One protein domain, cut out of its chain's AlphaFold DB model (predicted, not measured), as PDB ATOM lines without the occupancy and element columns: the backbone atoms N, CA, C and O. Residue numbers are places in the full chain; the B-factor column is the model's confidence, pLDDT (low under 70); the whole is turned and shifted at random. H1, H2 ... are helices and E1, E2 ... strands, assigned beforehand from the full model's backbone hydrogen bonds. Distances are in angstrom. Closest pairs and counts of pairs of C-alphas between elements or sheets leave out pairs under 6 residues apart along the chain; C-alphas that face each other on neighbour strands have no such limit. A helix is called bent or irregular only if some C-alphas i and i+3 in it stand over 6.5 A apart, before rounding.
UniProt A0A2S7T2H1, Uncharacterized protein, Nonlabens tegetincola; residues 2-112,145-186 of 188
ATOM      1  N   GLU A   2     382.179 300.051 164.429       61.22
ATOM      2  CA  GLU A   2     382.233 301.253 165.275       61.22
ATOM      3  C   GLU A   2     381.093 301.398 166.314       61.22
ATOM      4  O   GLU A   2     381.347 301.500 167.515       61.22
ATOM      5  N   LYS A   3     379.821 301.290 165.893       68.25
ATOM      6  CA  LYS A   3     378.653 301.407 166.797       68.25
ATOM      7  C   LYS A   3     378.622 300.353 167.910       68.25
ATOM      8  O   LYS A   3     378.192 300.633 169.026       68.25
ATOM      9  N   ILE A   4     379.054 299.130 167.611       74.88
ATOM     10  CA  ILE A   4     379.066 298.029 168.583       74.88
ATOM     11  C   ILE A   4     380.287 298.130 169.489       74.88
ATOM     12  O   ILE A   4     380.200 297.853 170.685       74.88
ATOM     13  N   PHE A   5     381.411 298.580 168.943       75.94
ATOM     14  CA  PHE A   5     382.639 298.713 169.698       75.94
ATOM     15  C   PHE A   5     382.500 299.682 170.876       75.94
ATOM     16  O   PHE A   5     382.926 299.362 171.981       75.94
ATOM     17  N   PHE A   6     381.832 300.820 170.697       81.62
ATOM     18  CA  PHE A   6     381.585 301.758 171.801       81.62
ATOM     19  C   PHE A   6     380.377 301.388 172.675       81.62
ATOM     20  O   PHE A   6     380.160 302.006 173.715       81.62
ATOM     21  N   SER A   7     379.623 300.352 172.301       86.25
ATOM     22  CA  SER A   7     378.471 299.869 173.060       86.25
ATOM     23  C   SER A   7     378.880 299.016 174.260       86.25
ATOM     24  O   SER A   7     379.809 298.213 174.179       86.25
ATOM     25  N   ASN A   8     378.119 299.098 175.352       88.12
ATOM     26  CA  ASN A   8     378.259 298.208 176.514       88.12
ATOM     27  C   ASN A   8     377.786 296.765 176.233       88.12
ATOM     28  O   ASN A   8     377.940 295.887 177.080       88.12
ATOM     29  N   LYS A   9     377.218 296.509 175.045       93.56
ATOM     30  CA  LYS A   9     376.799 295.172 174.593       93.56
ATOM     31  C   LYS A   9     377.968 294.275 174.198       93.56
ATOM     32  O   LYS A   9     377.846 293.060 174.303       93.56
ATOM     33  N   LEU A  10     379.069 294.864 173.729       94.94
ATOM     34  CA  LEU A  10     380.324 294.155 173.500       94.94
ATOM     35  C   LEU A  10     381.138 294.201 174.791       94.94
ATOM     36  O   LEU A  10     381.514 295.297 175.214       94.94
ATOM     37  N   LYS A  11     381.414 293.040 175.385       95.75
ATOM     38  CA  LYS A  11     382.179 292.889 176.635       95.75
ATOM     39  C   LYS A  11     382.794 291.496 176.742       95.75
ATOM     40  O   LYS A  11     382.327 290.559 176.094       95.75
ATOM     41  N   PHE A  12     383.796 291.353 177.594       95.56
ATOM     42  CA  PHE A  12     384.267 290.048 178.033       95.56
ATOM     43  C   PHE A  12     383.303 289.492 179.079       95.56
ATOM     44  O   PHE A  12     382.929 290.181 180.027       95.56
ATOM     45  N   SER A  13     382.864 288.257 178.863       95.06
ATOM     46  CA  SER A  13     382.021 287.501 179.788       95.06
ATOM     47  C   SER A  13     382.749 286.225 180.194       95.06
ATOM     48  O   SER A  13     383.612 285.753 179.457       95.06
ATOM     49  N   LYS A  14     382.374 285.632 181.330       95.00
ATOM     50  CA  LYS A  14     382.875 284.311 181.736       95.00
ATOM     51  C   LYS A  14     382.607 283.274 180.638       95.00
ATOM     52  O   LYS A  14     381.551 283.331 180.001       95.00
ATOM     53  N   VAL A  15     383.516 282.329 180.420       94.19
ATOM     54  CA  VAL A  15     383.241 281.184 179.537       94.19
ATOM     55  C   VAL A  15     382.056 280.390 180.097       94.19
ATOM     56  O   VAL A  15     382.020 280.059 181.281       94.19
ATOM     57  N   LYS A  16     381.041 280.136 179.261       94.00
ATOM     58  CA  LYS A  16     379.793 279.495 179.705       94.00
ATOM     59  C   LYS A  16     379.973 278.004 179.988       94.00
ATOM     60  O   LYS A  16     379.393 277.503 180.944       94.00
ATOM     61  N   ASP A  17     380.731 277.319 179.139       92.75
ATOM     62  CA  ASP A  17     380.893 275.865 179.160       92.75
ATOM     63  C   ASP A  17     382.374 275.506 179.004       92.75
ATOM     64  O   ASP A  17     382.871 275.264 177.903       92.75
ATOM     65  N   LEU A  18     383.096 275.565 180.125       93.44
ATOM     66  CA  LEU A  18     384.522 275.257 180.172       93.44
ATOM     67  C   LEU A  18     384.816 273.791 179.795       93.44
ATOM     68  O   LEU A  18     385.704 273.587 178.973       93.44
ATOM     69  N   PRO A  19     384.065 272.777 180.282       93.38
ATOM     70  CA  PRO A  19     384.276 271.392 179.862       93.38
ATOM     71  C   PRO A  19     384.094 271.169 178.358       93.38
ATOM     72  O   PRO A  19     384.848 270.409 177.756       93.38
ATOM     73  N   ALA A  20     383.114 271.817 177.720       91.56
ATOM     74  CA  ALA A  20     382.964 271.717 176.270       91.56
ATOM     75  C   ALA A  20     384.083 272.454 175.519       91.56
ATOM     76  O   ALA A  20     384.481 272.021 174.440       91.56
ATOM     77  N   LEU A  21     384.612 273.554 176.053       91.88
ATOM     78  CA  LEU A  21     385.757 274.235 175.446       91.88
ATOM     79  C   LEU A  21     387.046 273.398 175.561       91.88
ATOM     80  O   LEU A  21     387.788 273.297 174.589       91.88
ATOM     81  N   GLU A  22     387.254 272.741 176.705       93.25
ATOM     82  CA  GLU A  22     388.327 271.763 176.932       93.25
ATOM     83  C   GLU A  22     388.258 270.622 175.914       93.25
ATOM     84  O   GLU A  22     389.223 270.365 175.200       93.25
ATOM     85  N   LYS A  23     387.081 269.994 175.774       90.25
ATOM     86  CA  LYS A  23     386.849 268.933 174.781       90.25
ATOM     87  C   LYS A  23     387.138 269.392 173.353       90.25
ATOM     88  O   LYS A  23     387.615 268.610 172.541       90.25
ATOM     89  N   PHE A  24     386.832 270.646 173.027       90.25
ATOM     90  CA  PHE A  24     387.172 271.185 171.717       90.25
ATOM     91  C   PHE A  24     388.682 271.324 171.535       90.25
ATOM     92  O   PHE A  24     389.195 270.851 170.523       90.25
ATOM     93  N   ALA A  25     389.388 271.906 172.508       91.06
ATOM     94  CA  ALA A  25     390.843 272.034 172.463       91.06
ATOM     95  C   ALA A  25     391.517 270.665 172.282       91.06
ATOM     96  O   ALA A  25     392.366 270.502 171.403       91.06
ATOM     97  N   THR A  26     391.082 269.652 173.033       90.50
ATOM     98  CA  THR A  26     391.631 268.299 172.890       90.50
ATOM     99  C   THR A  26     391.271 267.651 171.554       90.50
ATOM    100  O   THR A  26     392.125 267.006 170.949       90.50
ATOM    101  N   SER A  27     390.069 267.900 171.018       86.69
ATOM    102  CA  SER A  27     389.659 267.384 169.699       86.69
ATOM    103  C   SER A  27     390.495 267.913 168.525       86.69
ATOM    104  O   SER A  27     390.585 267.258 167.490       86.69
ATOM    105  N   ILE A  28     391.138 269.079 168.674       86.38
ATOM    106  CA  ILE A  28     392.060 269.652 167.676       86.38
ATOM    107  C   ILE A  28     393.538 269.362 167.995       86.38
ATOM    108  O   ILE A  28     394.431 269.987 167.426       86.38
ATOM    109  N   GLY A  29     393.803 268.421 168.907       87.25
ATOM    110  CA  GLY A  29     395.144 267.923 169.216       87.25
ATOM    111  C   GLY A  29     395.881 268.659 170.337       87.25
ATOM    112  O   GLY A  29     397.074 268.421 170.522       87.25
ATOM    113  N   TRP A  30     395.226 269.548 171.092       90.25
ATOM    114  CA  TRP A  30     395.855 270.142 172.277       90.25
ATOM    115  C   TRP A  30     395.831 269.150 173.442       90.25
ATOM    116  O   TRP A  30     394.917 268.342 173.567       90.25
ATOM    117  N   THR A  31     396.823 269.214 174.331       92.62
ATOM    118  CA  THR A  31     396.836 268.345 175.520       92.62
ATOM    119  C   THR A  31     395.784 268.752 176.547       92.62
ATOM    120  O   THR A  31     395.242 267.892 177.231       92.62
ATOM    121  N   HIS A  32     395.517 270.054 176.653       93.38
ATOM    122  CA  HIS A  32     394.485 270.648 177.496       93.38
ATOM    123  C   HIS A  32     394.174 272.076 177.025       93.38
ATOM    124  O   HIS A  32     394.940 272.644 176.236       93.38
ATOM    125  N   LEU A  33     393.091 272.687 177.515       91.69
ATOM    126  CA  LEU A  33     392.874 274.129 177.376       91.69
ATOM    127  C   LEU A  33     393.733 274.880 178.408       91.69
ATOM    128  O   LEU A  33     393.560 274.682 179.613       91.69
ATOM    129  N   PRO A  34     394.613 275.803 177.983       90.62
ATOM    130  CA  PRO A  34     395.263 276.729 178.903       90.62
ATOM    131  C   PRO A  34     394.235 277.483 179.758       90.62
ATOM    132  O   PRO A  34     393.287 278.059 179.222       90.62
ATOM    133  N   GLU A  35     394.453 277.530 181.076       88.38
ATOM    134  CA  GLU A  35     393.521 278.111 182.061       88.38
ATOM    135  C   GLU A  35     393.075 279.537 181.687       88.38
ATOM    136  O   GLU A  35     391.903 279.899 181.795       88.38
ATOM    137  N   GLU A  36     394.002 280.319 181.135       87.69
ATOM    138  CA  GLU A  36     393.786 281.692 180.666       87.69
ATOM    139  C   GLU A  36     392.660 281.813 179.628       87.69
ATOM    140  O   GLU A  36     391.931 282.808 179.611       87.69
ATOM    141  N   PHE A  37     392.531 280.824 178.741       87.25
ATOM    142  CA  PHE A  37     391.495 280.799 177.707       87.25
ATOM    143  C   PHE A  37     390.143 280.322 178.252       87.25
ATOM    144  O   PHE A  37     389.115 280.518 177.603       87.25
ATOM    145  N   GLY A  38     390.134 279.730 179.450       90.00
ATOM    146  CA  GLY A  38     388.936 279.280 180.150       90.00
ATOM    147  C   GLY A  38     388.257 280.344 181.017       90.00
ATOM    148  O   GLY A  38     387.113 280.156 181.429       90.00
ATOM    149  N   ASP A  39     388.926 281.465 181.293       92.31
ATOM    150  CA  ASP A  39     388.422 282.490 182.212       92.31
ATOM    151  C   ASP A  39     387.335 283.364 181.558       92.31
ATOM    152  O   ASP A  39     386.161 283.353 181.953       92.31
ATOM    153  N   THR A  40     387.695 284.093 180.495       94.06
ATOM    154  CA  THR A  40     386.777 285.018 179.814       94.06
ATOM    155  C   THR A  40     386.856 284.952 178.298       94.06
ATOM    156  O   THR A  40     387.878 284.623 177.707       94.06
ATOM    157  N   ILE A  41     385.750 285.326 177.657       93.81
ATOM    158  CA  ILE A  41     385.604 285.356 176.207       93.81
ATOM    159  C   ILE A  41     384.837 286.601 175.762       93.81
ATOM    160  O   ILE A  41     383.917 287.071 176.442       93.81
ATOM    161  N   ALA A  42     385.219 287.167 174.617       94.56
ATOM    162  CA  ALA A  42     384.532 288.320 174.050       94.56
ATOM    163  C   ALA A  42     383.122 287.922 173.593       94.56
ATOM    164  O   ALA A  42     382.940 286.984 172.818       94.56
ATOM    165  N   THR A  43     382.118 288.661 174.056       96.12
ATOM    166  CA  THR A  43     380.703 288.404 173.779       96.12
ATOM    167  C   THR A  43     379.989 289.658 173.304       96.12
ATOM    168  O   THR A  43     380.324 290.773 173.709       96.12
ATOM    169  N   LEU A  44     378.978 289.458 172.464       95.81
ATOM    170  CA  LEU A  44     378.055 290.476 171.998       95.81
ATOM    171  C   LEU A  44     376.631 290.120 172.428       95.81
ATOM    172  O   LEU A  44     376.138 289.030 172.146       95.81
ATOM    173  N   GLU A  45     375.972 291.060 173.093       95.56
ATOM    174  CA  GLU A  45     374.596 290.915 173.563       95.56
ATOM    175  C   GLU A  45     373.601 291.583 172.599       95.56
ATOM    176  O   GLU A  45     373.753 292.744 172.210       95.56
ATOM    177  N   SER A  46     372.572 290.843 172.192       91.69
ATOM    178  CA  SER A  46     371.461 291.351 171.382       91.69
ATOM    179  C   SER A  46     370.517 292.236 172.206       91.69
ATOM    180  O   SER A  46     370.580 292.285 173.430       91.69
ATOM    181  N   THR A  47     369.607 292.954 171.543       87.81
ATOM    182  CA  THR A  47     368.540 293.710 172.230       87.81
ATOM    183  C   THR A  47     367.581 292.818 173.017       87.81
ATOM    184  O   THR A  47     367.018 293.286 173.996       87.81
ATOM    185  N   SER A  48     367.417 291.556 172.618       89.62
ATOM    186  CA  SER A  48     366.573 290.567 173.296       89.62
ATOM    187  C   SER A  48     367.322 289.750 174.358       89.62
ATOM    188  O   SER A  48     366.806 288.742 174.824       89.62
ATOM    189  N   GLY A  49     368.547 290.145 174.730       92.44
ATOM    190  CA  GLY A  49     369.320 289.517 175.811       92.44
ATOM    191  C   GLY A  49     370.100 288.256 175.418       92.44
ATOM    192  O   GLY A  49     370.866 287.727 176.223       92.44
ATOM    193  N   HIS A  50     369.984 287.780 174.175       93.75
ATOM    194  CA  HIS A  50     370.809 286.672 173.685       93.75
ATOM    195  C   HIS A  50     372.270 287.099 173.564       93.75
ATOM    196  O   HIS A  50     372.553 288.170 173.021       93.75
ATOM    197  N   LYS A  51     373.186 286.242 174.018       95.44
ATOM    198  CA  LYS A  51     374.632 286.444 173.901       95.44
ATOM    199  C   LYS A  51     375.218 285.530 172.838       95.44
ATOM    200  O   LYS A  51     374.905 284.342 172.798       95.44
ATOM    201  N   ALA A  52     376.108 286.091 172.035       95.38
ATOM    202  CA  ALA A  52     376.948 285.364 171.097       95.38
ATOM    203  C   ALA A  52     378.421 285.649 171.399       95.38
ATOM    204  O   ALA A  52     378.759 286.730 171.884       95.38
ATOM    205  N   VAL A  53     379.293 284.688 171.122       95.19
ATOM    206  CA  VAL A  53     380.746 284.858 171.207       95.19
ATOM    207  C   VAL A  53     381.243 285.543 169.939       95.19
ATOM    208  O   VAL A  53     380.718 285.314 168.851       95.19
ATOM    209  N   VAL A  54     382.226 286.429 170.079       93.31
ATOM    210  CA  VAL A  54     382.850 287.117 168.946       93.31
ATOM    211  C   VAL A  54     383.937 286.229 168.355       93.31
ATOM    212  O   VAL A  54     384.919 285.918 169.023       93.31
ATOM    213  N   GLY A  55     383.784 285.885 167.078       88.62
ATOM    214  CA  GLY A  55     384.691 284.997 166.361       88.62
ATOM    215  C   GLY A  55     384.451 283.513 166.644       88.62
ATOM    216  O   GLY A  55     383.661 283.125 167.506       88.62
ATOM    217  N   CYS A  56     385.117 282.683 165.849       81.06
ATOM    218  CA  CYS A  56     385.164 281.233 165.990       81.06
ATOM    219  C   CYS A  56     386.343 280.725 165.154       81.06
ATOM    220  O   CYS A  56     386.465 281.137 164.003       81.06
ATOM    221  N   SER A  57     387.218 279.889 165.719       69.06
ATOM    222  CA  SER A  57     388.368 279.357 164.971       69.06
ATOM    223  C   SER A  57     387.997 278.159 164.099       69.06
ATOM    224  O   SER A  57     388.659 277.923 163.097       69.06
ATOM    225  N   HIS A  58     386.967 277.402 164.484       77.44
ATOM    226  CA  HIS A  58     386.501 276.214 163.774       77.44
ATOM    227  C   HIS A  58     384.990 276.130 163.910       77.44
ATOM    228  O   HIS A  58     384.477 276.318 165.013       77.44
ATOM    229  N   PHE A  59     384.262 275.933 162.813       77.12
ATOM    230  CA  PHE A  59     382.835 276.239 162.820       77.12
ATOM    231  C   PHE A  59     381.989 275.372 161.895       77.12
ATOM    232  O   PHE A  59     382.380 274.999 160.794       77.12
ATOM    233  N   VAL A  60     380.744 275.186 162.327       84.75
ATOM    234  CA  VAL A  60     379.595 274.978 161.447       84.75
ATOM    235  C   VAL A  60     378.878 276.321 161.383       84.75
ATOM    236  O   VAL A  60     378.425 276.830 162.410       84.75
ATOM    237  N   ALA A  61     378.830 276.934 160.203       89.06
ATOM    238  CA  ALA A  61     378.373 278.312 160.056       89.06
ATOM    239  C   ALA A  61     377.169 278.438 159.127       89.06
ATOM    240  O   ALA A  61     376.999 277.691 158.166       89.06
ATOM    241  N   THR A  62     376.362 279.456 159.403       90.94
ATOM    242  CA  THR A  62     375.327 279.951 158.501       90.94
ATOM    243  C   THR A  62     375.736 281.326 157.986       90.94
ATOM    244  O   THR A  62     376.211 282.178 158.739       90.94
ATOM    245  N   TYR A  63     375.554 281.547 156.686       92.06
ATOM    246  CA  TYR A  63     375.904 282.800 156.027       92.06
ATOM    247  C   TYR A  63     374.657 283.499 155.509       92.06
ATOM    248  O   TYR A  63     373.729 282.876 154.989       92.06
ATOM    249  N   LYS A  64     374.659 284.829 155.600       92.25
ATOM    250  CA  LYS A  64     373.691 285.653 154.881       92.25
ATOM    251  C   LYS A  64     374.053 285.681 153.400       92.25
ATOM    252  O   LYS A  64     375.199 285.949 153.051       92.25
ATOM    253  N   ARG A  65     373.077 285.422 152.529       92.31
ATOM    254  CA  ARG A  65     373.286 285.231 151.082       92.31
ATOM    255  C   ARG A  65     374.042 286.385 150.420       92.31
ATOM    256  O   ARG A  65     374.857 286.170 149.534       92.31
ATOM    257  N   GLU A  66     373.774 287.616 150.830       92.25
ATOM    258  CA  GLU A  66     374.389 288.823 150.283       92.25
ATOM    259  C   GLU A  66     375.899 288.929 150.530       92.25
ATOM    260  O   GLU A  66     376.562 289.666 149.799       92.25
ATOM    261  N   VAL A  67     376.451 288.178 151.493       92.38
ATOM    262  CA  VAL A  67     377.902 288.044 151.713       92.38
ATOM    263  C   VAL A  67     378.588 287.493 150.469       92.38
ATOM    264  O   VAL A  67     379.654 287.977 150.095       92.38
ATOM    265  N   PHE A  68     377.946 286.557 149.769       92.31
ATOM    266  CA  PHE A  68     378.542 285.901 148.608       92.31
ATOM    267  C   PHE A  68     378.724 286.824 147.397       92.31
ATOM    268  O   PHE A  68     379.431 286.479 146.458       92.31
ATOM    269  N   LYS A  69     378.152 288.034 147.430       91.00
ATOM    270  CA  LYS A  69     378.419 289.071 146.422       91.00
ATOM    271  C   LYS A  69     379.830 289.667 146.526       91.00
ATOM    272  O   LYS A  69     380.231 290.379 145.617       91.00
ATOM    273  N   GLU A  70     380.546 289.427 147.628       91.62
ATOM    274  CA  GLU A  70     381.920 289.907 147.860       91.62
ATOM    275  C   GLU A  70     382.983 288.812 147.673       91.62
ATOM    276  O   GLU A  70     384.155 289.044 147.991       91.62
ATOM    277  N   LEU A  71     382.590 287.622 147.199       92.88
ATOM    278  CA  LEU A  71     383.536 286.551 146.897       92.88
ATOM    279  C   LEU A  71     384.506 286.973 145.785       92.88
ATOM    280  O   LEU A  71     384.103 287.675 144.851       92.88
ATOM    281  N   PRO A  72     385.770 286.523 145.841       92.94
ATOM    282  CA  PRO A  72     386.642 286.561 144.677       92.94
ATOM    283  C   PRO A  72     386.003 285.839 143.481       92.94
ATOM    284  O   PRO A  72     385.300 284.846 143.644       92.94
ATOM    285  N   ILE A  73     386.258 286.349 142.273       93.06
ATOM    286  CA  ILE A  73     385.754 285.757 141.019       93.06
ATOM    287  C   ILE A  73     386.566 284.515 140.633       93.06
ATOM    288  O   ILE A  73     386.040 283.585 140.028       93.06
ATOM    289  N   ASN A  74     387.857 284.516 140.962       93.81
ATOM    290  CA  ASN A  74     388.750 283.403 140.668       93.81
ATOM    291  C   ASN A  74     388.540 282.272 141.674       93.81
ATOM    292  O   ASN A  74     388.005 282.495 142.754       93.81
ATOM    293  N   ASN A  75     389.002 281.073 141.329       91.62
ATOM    294  CA  ASN A  75     389.057 279.965 142.276       91.62
ATOM    295  C   ASN A  75     390.253 280.116 143.220       91.62
ATOM    296  O   ASN A  75     391.279 280.706 142.867       91.62
ATOM    297  N   SER A  76     390.127 279.539 144.414       92.75
ATOM    298  CA  SER A  76     391.252 279.384 145.333       92.75
ATOM    299  C   SER A  76     392.310 278.451 144.723       92.75
ATOM    300  O   SER A  76     391.938 277.409 144.178       92.75
ATOM    301  N   PRO A  77     393.614 278.771 144.825       92.81
ATOM    302  CA  PRO A  77     394.675 277.823 144.490       92.81
ATOM    303  C   PRO A  77     394.850 276.730 145.564       92.81
ATOM    304  O   PRO A  77     395.541 275.745 145.320       92.81
ATOM    305  N   TYR A  78     394.232 276.898 146.738       92.44
ATOM    306  CA  TYR A  78     394.241 275.950 147.852       92.44
ATOM    307  C   TYR A  78     392.896 275.226 147.960       92.44
ATOM    308  O   TYR A  78     391.848 275.838 147.738       92.44
ATOM    309  N   LEU A  79     392.927 273.942 148.327       84.62
ATOM    310  CA  LEU A  79     391.721 273.142 148.564       84.62
ATOM    311  C   LEU A  79     391.051 273.518 149.896       84.62
ATOM    312  O   LEU A  79     389.870 273.843 149.921       84.62
ATOM    313  N   ILE A  80     391.829 273.460 150.974       78.38
ATOM    314  CA  ILE A  80     391.547 273.862 152.360       78.38
ATOM    315  C   ILE A  80     392.935 274.229 152.905       78.38
ATOM    316  O   ILE A  80     393.858 273.467 152.605       78.38
ATOM    317  N   ASP A  81     393.085 275.341 153.639       79.31
ATOM    318  CA  ASP A  81     394.345 275.998 154.073       79.31
ATOM    319  C   ASP A  81     394.754 277.237 153.233       79.31
ATOM    320  O   ASP A  81     394.047 277.699 152.324       79.31
ATOM    321  N   GLY A  82     395.907 277.814 153.577       87.44
ATOM    322  CA  GLY A  82     396.454 279.025 152.990       87.44
ATOM    323  C   GLY A  82     395.638 280.245 153.396       87.44
ATOM    324  O   GLY A  82     395.470 280.549 154.577       87.44
ATOM    325  N   ASP A  83     395.152 280.981 152.403       90.38
ATOM    326  CA  ASP A  83     394.260 282.121 152.596       90.38
ATOM    327  C   ASP A  83     392.832 281.845 152.106       90.38
ATOM    328  O   ASP A  83     392.021 282.771 152.033       90.38
ATOM    329  N   SER A  84     392.494 280.589 151.793       91.94
ATOM    330  CA  SER A  84     391.214 280.247 151.169       91.94
ATOM    331  C   SER A  84     390.014 280.558 152.078       91.94
ATOM    332  O   SER A  84     389.087 281.263 151.671       91.94
ATOM    333  N   GLU A  85     390.050 280.163 153.351       90.44
ATOM    334  CA  GLU A  85     389.005 280.466 154.333       90.44
ATOM    335  C   GLU A  85     388.916 281.974 154.591       90.44
ATOM    336  O   GLU A  85     387.828 282.554 154.662       90.44
ATOM    337  N   LEU A  86     390.068 282.645 154.652       90.69
ATOM    338  CA  LEU A  86     390.110 284.087 154.836       90.69
ATOM    339  C   LEU A  86     389.460 284.821 153.654       90.69
ATOM    340  O   LEU A  86     388.617 285.692 153.862       90.69
ATOM    341  N   LEU A  87     389.859 284.511 152.421       92.94
ATOM    342  CA  LEU A  87     389.454 285.252 151.225       92.94
ATOM    343  C   LEU A  87     388.022 284.950 150.789       92.94
ATOM    344  O   LEU A  87     387.338 285.863 150.320       92.94
ATOM    345  N   TYR A  88     387.573 283.705 150.940       92.25
ATOM    346  CA  TYR A  88     386.276 283.257 150.432       92.25
ATOM    347  C   TYR A  88     385.205 283.159 151.520       92.25
ATOM    348  O   TYR A  88     384.024 283.199 151.194       92.25
ATOM    349  N   LEU A  89     385.556 283.090 152.807       90.31
ATOM    350  CA  LEU A  89     384.560 282.978 153.880       90.31
ATOM    351  C   LEU A  89     384.582 284.195 154.808       90.31
ATOM    352  O   LEU A  89     383.569 284.880 154.960       90.31
ATOM    353  N   ASP A  90     385.736 284.537 155.378       90.31
ATOM    354  CA  ASP A  90     385.816 285.572 156.413       90.31
ATOM    355  C   ASP A  90     385.747 287.005 155.870       90.31
ATOM    356  O   ASP A  90     384.954 287.837 156.327       90.31
ATOM    357  N   LEU A  91     386.607 287.330 154.905       90.75
ATOM    358  CA  LEU A  91     386.750 288.675 154.360       90.75
ATOM    359  C   LEU A  91     385.468 289.173 153.668       90.75
ATOM    360  O   LEU A  91     385.126 290.341 153.881       90.75
ATOM    361  N   PRO A  92     384.716 288.348 152.913       92.06
ATOM    362  CA  PRO A  92     383.421 288.735 152.357       92.06
ATOM    363  C   PRO A  92     382.422 289.178 153.433       92.06
ATOM    364  O   PRO A  92     381.741 290.193 153.263       92.06
ATOM    365  N   VAL A  93     382.372 288.480 154.580       91.62
ATOM    366  CA  VAL A  93     381.502 288.853 155.712       91.62
ATOM    367  C   VAL A  93     381.879 290.238 156.228       91.62
ATOM    368  O   VAL A  93     381.007 291.088 156.414       91.62
ATOM    369  N   VAL A  94     383.177 290.493 156.411       88.94
ATOM    370  CA  VAL A  94     383.688 291.782 156.900       88.94
ATOM    371  C   VAL A  94     383.449 292.909 155.891       88.94
ATOM    372  O   VAL A  94     383.038 293.999 156.290       88.94
ATOM    373  N   LYS A  95     383.651 292.661 154.591       88.12
ATOM    374  CA  LYS A  95     383.374 293.625 153.510       88.12
ATOM    375  C   LYS A  95     381.899 294.003 153.454       88.12
ATOM    376  O   LYS A  95     381.582 295.183 153.333       88.12
ATOM    377  N   LYS A  96     380.999 293.030 153.640       89.12
ATOM    378  CA  LYS A  96     379.566 293.299 153.806       89.12
ATOM    379  C   LYS A  96     379.196 293.884 155.163       89.12
ATOM    380  O   LYS A  96     378.042 294.258 155.316       89.12
ATOM    381  N   GLY A  97     380.124 294.027 156.114       86.88
ATOM    382  CA  GLY A  97     379.890 294.589 157.455       86.88
ATOM    383  C   GLY A  97     379.128 293.669 158.398       86.88
ATOM    384  O   GLY A  97     378.557 294.135 159.387       86.88
ATOM    385  N   GLY A  98     379.108 292.375 158.092       89.00
ATOM    386  CA  GLY A  98     378.649 291.346 159.007       89.00
ATOM    387  C   GLY A  98     379.623 291.136 160.167       89.00
ATOM    388  O   GLY A  98     380.776 291.574 160.149       89.00
ATOM    389  N   TYR A  99     379.146 290.427 161.185       89.00
ATOM    390  CA  TYR A  99     379.964 289.957 162.296       89.00
ATOM    391  C   TYR A  99     380.151 288.450 162.187       89.00
ATOM    392  O   TYR A  99     379.219 287.734 161.823       89.00
ATOM    393  N   ARG A 100     381.335 287.973 162.573       90.94
ATOM    394  CA  ARG A 100     381.575 286.552 162.826       90.94
ATOM    395  C   ARG A 100     381.221 286.281 164.277       90.94
ATOM    396  O   ARG A 100     381.888 286.797 165.175       90.94
ATOM    397  N   LEU A 101     380.136 285.552 164.490       92.75
ATOM    398  CA  LEU A 101     379.602 285.247 165.809       92.75
ATOM    399  C   LEU A 101     379.432 283.738 165.952       92.75
ATOM    400  O   LEU A 101     379.022 283.077 165.002       92.75
ATOM    401  N   SER A 102     379.708 283.217 167.140       93.88
ATOM    402  CA  SER A 102     379.450 281.825 167.509       93.88
ATOM    403  C   SER A 102     378.477 281.739 168.682       93.88
ATOM    404  O   SER A 102     378.186 282.724 169.372       93.88
ATOM    405  N   THR A 103     377.909 280.553 168.889       93.94
ATOM    406  CA  THR A 103     377.040 280.290 170.035       93.94
ATOM    407  C   THR A 103     377.812 280.476 171.339       93.94
ATOM    408  O   THR A 103     378.992 280.163 171.426       93.94
ATOM    409  N   TYR A 104     377.149 280.976 172.386       94.00
ATOM    410  CA  TYR A 104     377.820 281.155 173.678       94.00
ATOM    411  C   TYR A 104     378.149 279.824 174.379       94.00
ATOM    412  O   TYR A 104     379.047 279.769 175.212       94.00
ATOM    413  N   SER A 105     377.428 278.755 174.038       91.56
ATOM    414  CA  SER A 105     377.810 277.374 174.360       91.56
ATOM    415  C   SER A 105     378.635 276.786 173.217       91.56
ATOM    416  O   SER A 105     378.361 277.103 172.056       91.56
ATOM    417  N   ASN A 106     379.589 275.909 173.532       89.44
ATOM    418  CA  ASN A 106     380.304 275.148 172.517       89.44
ATOM    419  C   ASN A 106     379.535 273.861 172.183       89.44
ATOM    420  O   ASN A 106     379.307 273.040 173.064       89.44
ATOM    421  N   ASN A 107     379.113 273.712 170.927       87.50
ATOM    422  CA  ASN A 107     378.250 272.607 170.485       87.50
ATOM    423  C   ASN A 107     378.882 271.755 169.374       87.50
ATOM    424  O   ASN A 107     378.239 270.831 168.883       87.50
ATOM    425  N   ALA A 108     380.092 272.100 168.935       86.56
ATOM    426  CA  ALA A 108     380.793 271.410 167.866       86.56
ATOM    427  C   ALA A 108     382.204 271.044 168.331       86.56
ATOM    428  O   ALA A 108     382.860 271.802 169.048       86.56
ATOM    429  N   PHE A 109     382.651 269.871 167.901       85.62
ATOM    430  CA  PHE A 109     383.967 269.314 168.187       85.62
ATOM    431  C   PHE A 109     384.582 268.856 166.870       85.62
ATOM    432  O   PHE A 109     383.853 268.541 165.925       85.62
ATOM    433  N   HIS A 110     385.909 268.848 166.786       84.25
ATOM    434  CA  HIS A 110     386.577 268.348 165.597       84.25
ATOM    435  C   HIS A 110     386.507 266.818 165.585       84.25
ATOM    436  O   HIS A 110     386.891 266.164 166.552       84.25
ATOM    437  N   LEU A 111     385.984 266.249 164.501       85.25
ATOM    438  CA  LEU A 111     386.075 264.816 164.253       85.25
ATOM    439  C   LEU A 111     387.362 264.580 163.471       85.25
ATOM    440  O   LEU A 111     387.500 265.069 162.350       85.25
ATOM    441  N   GLY A 112     388.308 263.877 164.089       79.81
ATOM    442  CA  GLY A 112     389.523 263.447 163.411       79.81
ATOM    443  C   GLY A 112     389.245 262.369 162.359       79.81
ATOM    444  O   GLY A 112     388.118 261.921 162.158       79.81
ATOM    445  N   SER A 145     378.116 300.666 153.807       75.88
ATOM    446  CA  SER A 145     378.776 301.713 153.046       75.88
ATOM    447  C   SER A 145     380.268 301.398 152.932       75.88
ATOM    448  O   SER A 145     380.887 300.931 153.893       75.88
ATOM    449  N   THR A 146     380.864 301.706 151.780       75.75
ATOM    450  CA  THR A 146     382.316 301.607 151.553       75.75
ATOM    451  C   THR A 146     383.108 302.405 152.595       75.75
ATOM    452  O   THR A 146     384.174 301.983 153.042       75.75
ATOM    453  N   PHE A 147     382.553 303.534 153.046       80.56
ATOM    454  CA  PHE A 147     383.143 304.363 154.093       80.56
ATOM    455  C   PHE A 147     383.226 303.632 155.441       80.56
ATOM    456  O   PHE A 147     384.282 303.628 156.071       80.56
ATOM    457  N   SER A 148     382.145 302.961 155.858       80.19
ATOM    458  CA  SER A 148     382.128 302.176 157.101       80.19
ATOM    459  C   SER A 148     383.189 301.078 157.088       80.19
ATOM    460  O   SER A 148     383.884 300.892 158.084       80.19
ATOM    461  N   TYR A 149     383.369 300.397 155.952       82.44
ATOM    462  CA  TYR A 149     384.425 299.397 155.802       82.44
ATOM    463  C   TYR A 149     385.822 300.002 155.999       82.44
ATOM    464  O   TYR A 149     386.628 299.442 156.746       82.44
ATOM    465  N   TYR A 150     386.108 301.139 155.356       84.00
ATOM    466  CA  TYR A 150     387.413 301.797 155.440       84.00
ATOM    467  C   TYR A 150     387.731 302.261 156.869       84.00
ATOM    468  O   TYR A 150     388.828 302.030 157.383       84.00
ATOM    469  N   LEU A 151     386.751 302.862 157.543       83.88
ATOM    470  CA  LEU A 151     386.871 303.300 158.930       83.88
ATOM    471  C   LEU A 151     387.148 302.118 159.874       83.88
ATOM    472  O   LEU A 151     388.139 302.129 160.609       83.88
ATOM    473  N   ASP A 152     386.343 301.058 159.769       81.25
ATOM    474  CA  ASP A 152     386.456 299.847 160.588       81.25
ATOM    475  C   ASP A 152     387.783 299.094 160.361       81.25
ATOM    476  O   ASP A 152     388.444 298.686 161.317       81.25
ATOM    477  N   ASN A 153     388.221 298.930 159.109       79.88
ATOM    478  CA  ASN A 153     389.311 298.003 158.775       79.88
ATOM    479  C   ASN A 153     390.666 298.667 158.511       79.88
ATOM    480  O   ASN A 153     391.701 298.004 158.617       79.88
ATOM    481  N   VAL A 154     390.695 299.964 158.193       83.25
ATOM    482  CA  VAL A 154     391.945 300.696 157.929       83.25
ATOM    483  C   VAL A 154     392.289 301.610 159.096       83.25
ATOM    484  O   VAL A 154     393.411 301.552 159.608       83.25
ATOM    485  N   ILE A 155     391.338 302.431 159.545       87.00
ATOM    486  CA  ILE A 155     391.589 303.433 160.589       87.00
ATOM    487  C   ILE A 155     391.655 302.765 161.964       87.00
ATOM    488  O   ILE A 155     392.700 302.836 162.618       87.00
ATOM    489  N   PHE A 156     390.609 302.049 162.393       86.50
ATOM    490  CA  PHE A 156     390.617 301.402 163.711       86.50
ATOM    491  C   PHE A 156     391.710 300.349 163.851       86.50
ATOM    492  O   PHE A 156     392.350 300.272 164.900       86.50
ATOM    493  N   LYS A 157     392.021 299.617 162.776       85.12
ATOM    494  CA  LYS A 157     393.169 298.704 162.751       85.12
ATOM    495  C   LYS A 157     394.476 299.420 163.101       85.12
ATOM    496  O   LYS A 157     395.273 298.884 163.862       85.12
ATOM    497  N   LYS A 158     394.713 300.634 162.587       88.50
ATOM    498  CA  LYS A 158     395.902 301.436 162.935       88.50
ATOM    499  C   LYS A 158     395.842 301.964 164.370       88.50
ATOM    500  O   LYS A 158     396.864 301.965 165.048       88.50
ATOM    501  N   ILE A 159     394.668 302.379 164.840       89.44
ATOM    502  CA  ILE A 159     394.475 302.876 166.210       89.44
ATOM    503  C   ILE A 159     394.764 301.769 167.234       89.44
ATOM    504  O   ILE A 159     395.541 301.985 168.164       89.44
ATOM    505  N   PHE A 160     394.215 300.567 167.041       88.50
ATOM    506  CA  PHE A 160     394.377 299.448 167.975       88.50
ATOM    507  C   PHE A 160     395.758 298.789 167.946       88.50
ATOM    508  O   PHE A 160     396.094 298.069 168.879       88.50
ATOM    509  N   LYS A 161     396.613 299.102 166.961       88.12
ATOM    510  CA  LYS A 161     398.044 298.756 167.036       88.12
ATOM    511  C   LYS A 161     398.753 299.453 168.200       88.12
ATOM    512  O   LYS A 161     399.788 298.975 168.658       88.12
ATOM    513  N   LYS A 162     398.230 300.583 168.696       92.88
ATOM    514  CA  LYS A 162     398.794 301.258 169.869       92.88
ATOM    515  C   LYS A 162     398.386 300.507 171.137       92.88
ATOM    516  O   LYS A 162     397.244 300.609 171.583       92.88
ATOM    517  N   LYS A 163     399.350 299.818 171.754       91.06
ATOM    518  CA  LYS A 163     399.158 298.990 172.957       91.06
ATOM    519  C   LYS A 163     398.407 299.704 174.085       91.06
ATOM    520  O   LYS A 163     397.498 299.122 174.662       91.06
ATOM    521  N   SER A 164     398.723 300.971 174.363       93.06
ATOM    522  CA  SER A 164     398.041 301.749 175.409       93.06
ATOM    523  C   SER A 164     396.549 301.945 175.124       93.06
ATOM    524  O   SER A 164     395.733 301.840 176.037       93.06
ATOM    525  N   ILE A 165     396.185 302.175 173.857       92.81
ATOM    526  CA  ILE A 165     394.784 302.323 173.443       92.81
ATOM    527  C   ILE A 165     394.073 300.977 173.553       92.81
ATOM    528  O   ILE A 165     393.008 300.901 174.159       92.81
ATOM    529  N   LEU A 166     394.676 299.909 173.025       91.69
ATOM    530  CA  LEU A 166     394.105 298.566 173.106       91.69
ATOM    531  C   LEU A 166     393.900 298.125 174.564       91.69
ATOM    532  O   LEU A 166     392.821 297.661 174.917       91.69
ATOM    533  N   LYS A 167     394.882 298.357 175.442       93.62
ATOM    534  CA  LYS A 167     394.774 298.071 176.880       93.62
ATOM    535  C   LYS A 167     393.621 298.834 177.532       93.62
ATOM    536  O   LYS A 167     392.841 298.241 178.275       93.62
ATOM    537  N   TRP A 168     393.489 300.133 177.247       93.44
ATOM    538  CA  TRP A 168     392.387 300.949 177.765       93.44
ATOM    539  C   TRP A 168     391.021 300.425 177.306       93.44
ATOM    540  O   TRP A 168     390.109 300.274 178.121       93.44
ATOM    541  N   VAL A 169     390.900 300.079 176.021       92.50
ATOM    542  CA  VAL A 169     389.692 299.476 175.446       92.50
ATOM    543  C   VAL A 169     389.341 298.184 176.171       92.50
ATOM    544  O   VAL A 169     388.223 298.044 176.657       92.50
ATOM    545  N   LEU A 170     390.277 297.241 176.240       93.06
ATOM    546  CA  LEU A 170     390.032 295.913 176.793       93.06
ATOM    547  C   LEU A 170     389.639 295.984 178.275       93.06
ATOM    548  O   LEU A 170     388.707 295.301 178.698       93.06
ATOM    549  N   LYS A 171     390.259 296.896 179.037       94.38
ATOM    550  CA  LYS A 171     389.871 297.179 180.425       94.38
ATOM    551  C   LYS A 171     388.432 297.687 180.520       94.38
ATOM    552  O   LYS A 171     387.644 297.176 181.307       94.38
ATOM    553  N   ARG A 172     388.049 298.650 179.670       93.69
ATOM    554  CA  ARG A 172     386.664 299.152 179.593       93.69
ATOM    555  C   ARG A 172     385.670 298.063 179.167       93.69
ATOM    556  O   ARG A 172     384.493 298.149 179.497       93.69
ATOM    557  N   LYS A 173     386.137 297.043 178.445       94.44
ATOM    558  CA  LYS A 173     385.349 295.881 178.018       94.44
ATOM    559  C   LYS A 173     385.236 294.781 179.072       94.44
ATOM    560  O   LYS A 173     384.560 293.794 178.801       94.44
ATOM    561  N   GLY A 174     385.812 294.972 180.258       94.31
ATOM    562  CA  GLY A 174     385.600 294.106 181.417       94.31
ATOM    563  C   GLY A 174     386.792 293.236 181.805       94.31
ATOM    564  O   GLY A 174     386.651 292.459 182.741       94.31
ATOM    565  N   LEU A 175     387.949 293.365 181.141       95.12
ATOM    566  CA  LEU A 175     389.145 292.625 181.556       95.12
ATOM    567  C   LEU A 175     389.810 293.246 182.789       95.12
ATOM    568  O   LEU A 175     390.027 294.460 182.858       95.12
ATOM    569  N   ASN A 176     390.186 292.392 183.741       94.50
ATOM    570  CA  ASN A 176     391.014 292.754 184.888       94.50
ATOM    571  C   ASN A 176     392.515 292.790 184.518       94.50
ATOM    572  O   ASN A 176     392.909 292.456 183.401       94.50
ATOM    573  N   ASN A 177     393.378 293.218 185.447       92.75
ATOM    574  CA  ASN A 177     394.812 293.375 185.168       92.75
ATOM    575  C   ASN A 177     395.522 292.049 184.824       92.75
ATOM    576  O   ASN A 177     396.409 292.068 183.976       92.75
ATOM    577  N   SER A 178     395.127 290.933 185.448       91.69
ATOM    578  CA  SER A 178     395.697 289.605 185.174       91.69
ATOM    579  C   SER A 178     395.305 289.122 183.773       91.69
ATOM    580  O   SER A 178     396.154 288.793 182.950       91.69
ATOM    581  N   GLN A 179     394.017 289.222 183.439       92.81
ATOM    582  CA  GLN A 179     393.494 288.874 182.115       92.81
ATOM    583  C   GLN A 179     394.102 289.741 181.005       92.81
ATOM    584  O   GLN A 179     394.418 289.247 179.925       92.81
ATOM    585  N   LEU A 180     394.300 291.039 181.260       92.62
ATOM    586  CA  LEU A 180     394.962 291.943 180.313       92.62
ATOM    587  C   LEU A 180     396.403 291.526 180.026       92.62
ATOM    588  O   LEU A 180     396.828 291.608 178.875       92.62
ATOM    589  N   PHE A 181     397.142 291.101 181.053       90.06
ATOM    590  CA  PHE A 181     398.503 290.599 180.895       90.06
ATOM    591  C   PHE A 181     398.517 289.334 180.030       90.06
ATOM    592  O   PHE A 181     399.247 289.274 179.041       90.06
ATOM    593  N   ASN A 182     397.630 288.378 180.323       87.62
ATOM    594  CA  ASN A 182     397.482 287.163 179.520       87.62
ATOM    595  C   ASN A 182     397.120 287.460 178.053       87.62
ATOM    596  O   ASN A 182     397.642 286.808 177.157       87.62
ATOM    597  N   TYR A 183     396.287 288.472 177.791       83.88
ATOM    598  CA  TYR A 183     395.844 288.805 176.432       83.88
ATOM    599  C   TYR A 183     396.860 289.617 175.606       83.88
ATOM    600  O   TYR A 183     396.889 289.501 174.384       83.88
ATOM    601  N   LEU A 184     397.649 290.498 176.236       87.12
ATOM    602  CA  LEU A 184     398.505 291.461 175.521       87.12
ATOM    603  C   LEU A 184     400.002 291.186 175.616       87.12
ATOM    604  O   LEU A 184     400.753 291.626 174.744       87.12
ATOM    605  N   ASP A 185     400.438 290.570 176.708       81.31
ATOM    606  CA  ASP A 185     401.846 290.534 177.099       81.31
ATOM    607  C   ASP A 185     402.421 289.119 177.081       81.31
ATOM    608  O   ASP A 185     403.633 288.948 176.925       81.31
ATOM    609  N   ARG A 186     401.561 288.106 177.189       71.44
ATOM    610  CA  ARG A 186     401.972 286.711 177.110       71.44
ATOM    611  C   ARG A 186     402.202 286.304 175.657       71.44
ATOM    612  O   ARG A 186     401.349 286.505 174.796       71.44
TER     613      ARG A 186
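What this domain is: This is residues 2 to 112 and 145 to 186 of the 188 residues of an uncharacterized protein of Nonlabens tegetincola (UniProt A0A2S7T2H1). A small, strongly twisted sheet of four strands, E1 to E4, has the helices set round it in a loose arc, H2, H3, H8, H7, H6, H5 and H4, with few contacts from one to the next. H7 and H8 pair near the E1 edge, H4 and H5 make a corner away from the sheet, and the long helix H6 bridges between these pairs. The printed part has 153 residues, with elements in the order H1 E1 H2 H3 E2 E3 H4 H5 E4 H6 H7 H8; the sheet's order is E1 E2 E3 E4, antiparallel throughout. The class is mixed, helices and strands; the whole is compact, with a radius of gyration of the C-alphas of 16.9 A and spans of 45 by 40 by 34 A.

Where its parts are: The strands are E1, residues 10 to 14, 13.1 A; E2, 40 to 45, 14.9 A; E3, 51 to 54; and E4, 101 to 103. The helices are H1, 2 to 5; H2, 18 to 27, 14.1 A; H3, 35 to 39; H4, 65 to 70; H5, 84 to 95, 15.7 A; H6, 146 to 160, 20.5 A; H7, 163 to 172, 14.1 A; and H8, 177 to 184. C-alpha 2 is at (382.233, 301.253, 165.275), C-alpha 40 at (386.777, 285.018, 179.814) and C-alpha 184 at (398.505, 291.461, 175.521). H5 is only just irregular: C-alphas 88 and 91 are 6.7 A apart.

How they stand to each other: N 11 and O 43 of E1 and E2 are 3.0 A apart, N 44 and O 52 of the hairpin E2 and E3 2.8 A, and N 53 and O 102 of E3 and E4 2.9 A, each within hydrogen-bond range. H7 only grazes the sheet with residues 170 to 172, and H1 with residues 4 to 5. H7 and H8 touch at a steep tilt of 48 degrees, opposite ways; their closest C-alphas, of Lys 167 and Leu 180, are 7.0 A apart. Close but not clearly touching are H3 and H8 (closest C-alphas Glu 36 and Asn 182, 6.7 A), H2 and H3 (Leu 18 and Gly 38, 6.0 A), H6 and H7 (Phe 160 and Leu 166, 5.2 A) and H5 and H6 (Lys 95 and Tyr 149, 6.3 A). H5 touches H4 with residues 92 to 95 alone, about perpendicular at 76 degrees; the closest C-alphas, of Glu 70 and Pro 92, are 4.9 A apart. Every O i to N i+4 pair is within hydrogen-bond range in H2, H3, H7 and H8; H5 has 5 of 8, H6 9 of 11, and H4 0 of 2 but 3 of 3 O i to N i+3 pairs, while H1 is too short for an O i to N i+4 pair.

The domain as a whole: The two C-alphas farthest apart, of Asn 74 and Asn 177, are 46.0 A apart. Residues 113 to 144 are not printed, and C-alphas 112 and 145 are 41.1 A apart across the cut. The link H4 to H5 is long, with 13 residues, of which 77 to 83 stand free. The mean pLDDT of the printed part is 89.1; residues 2 to 3 and 57 are under 70.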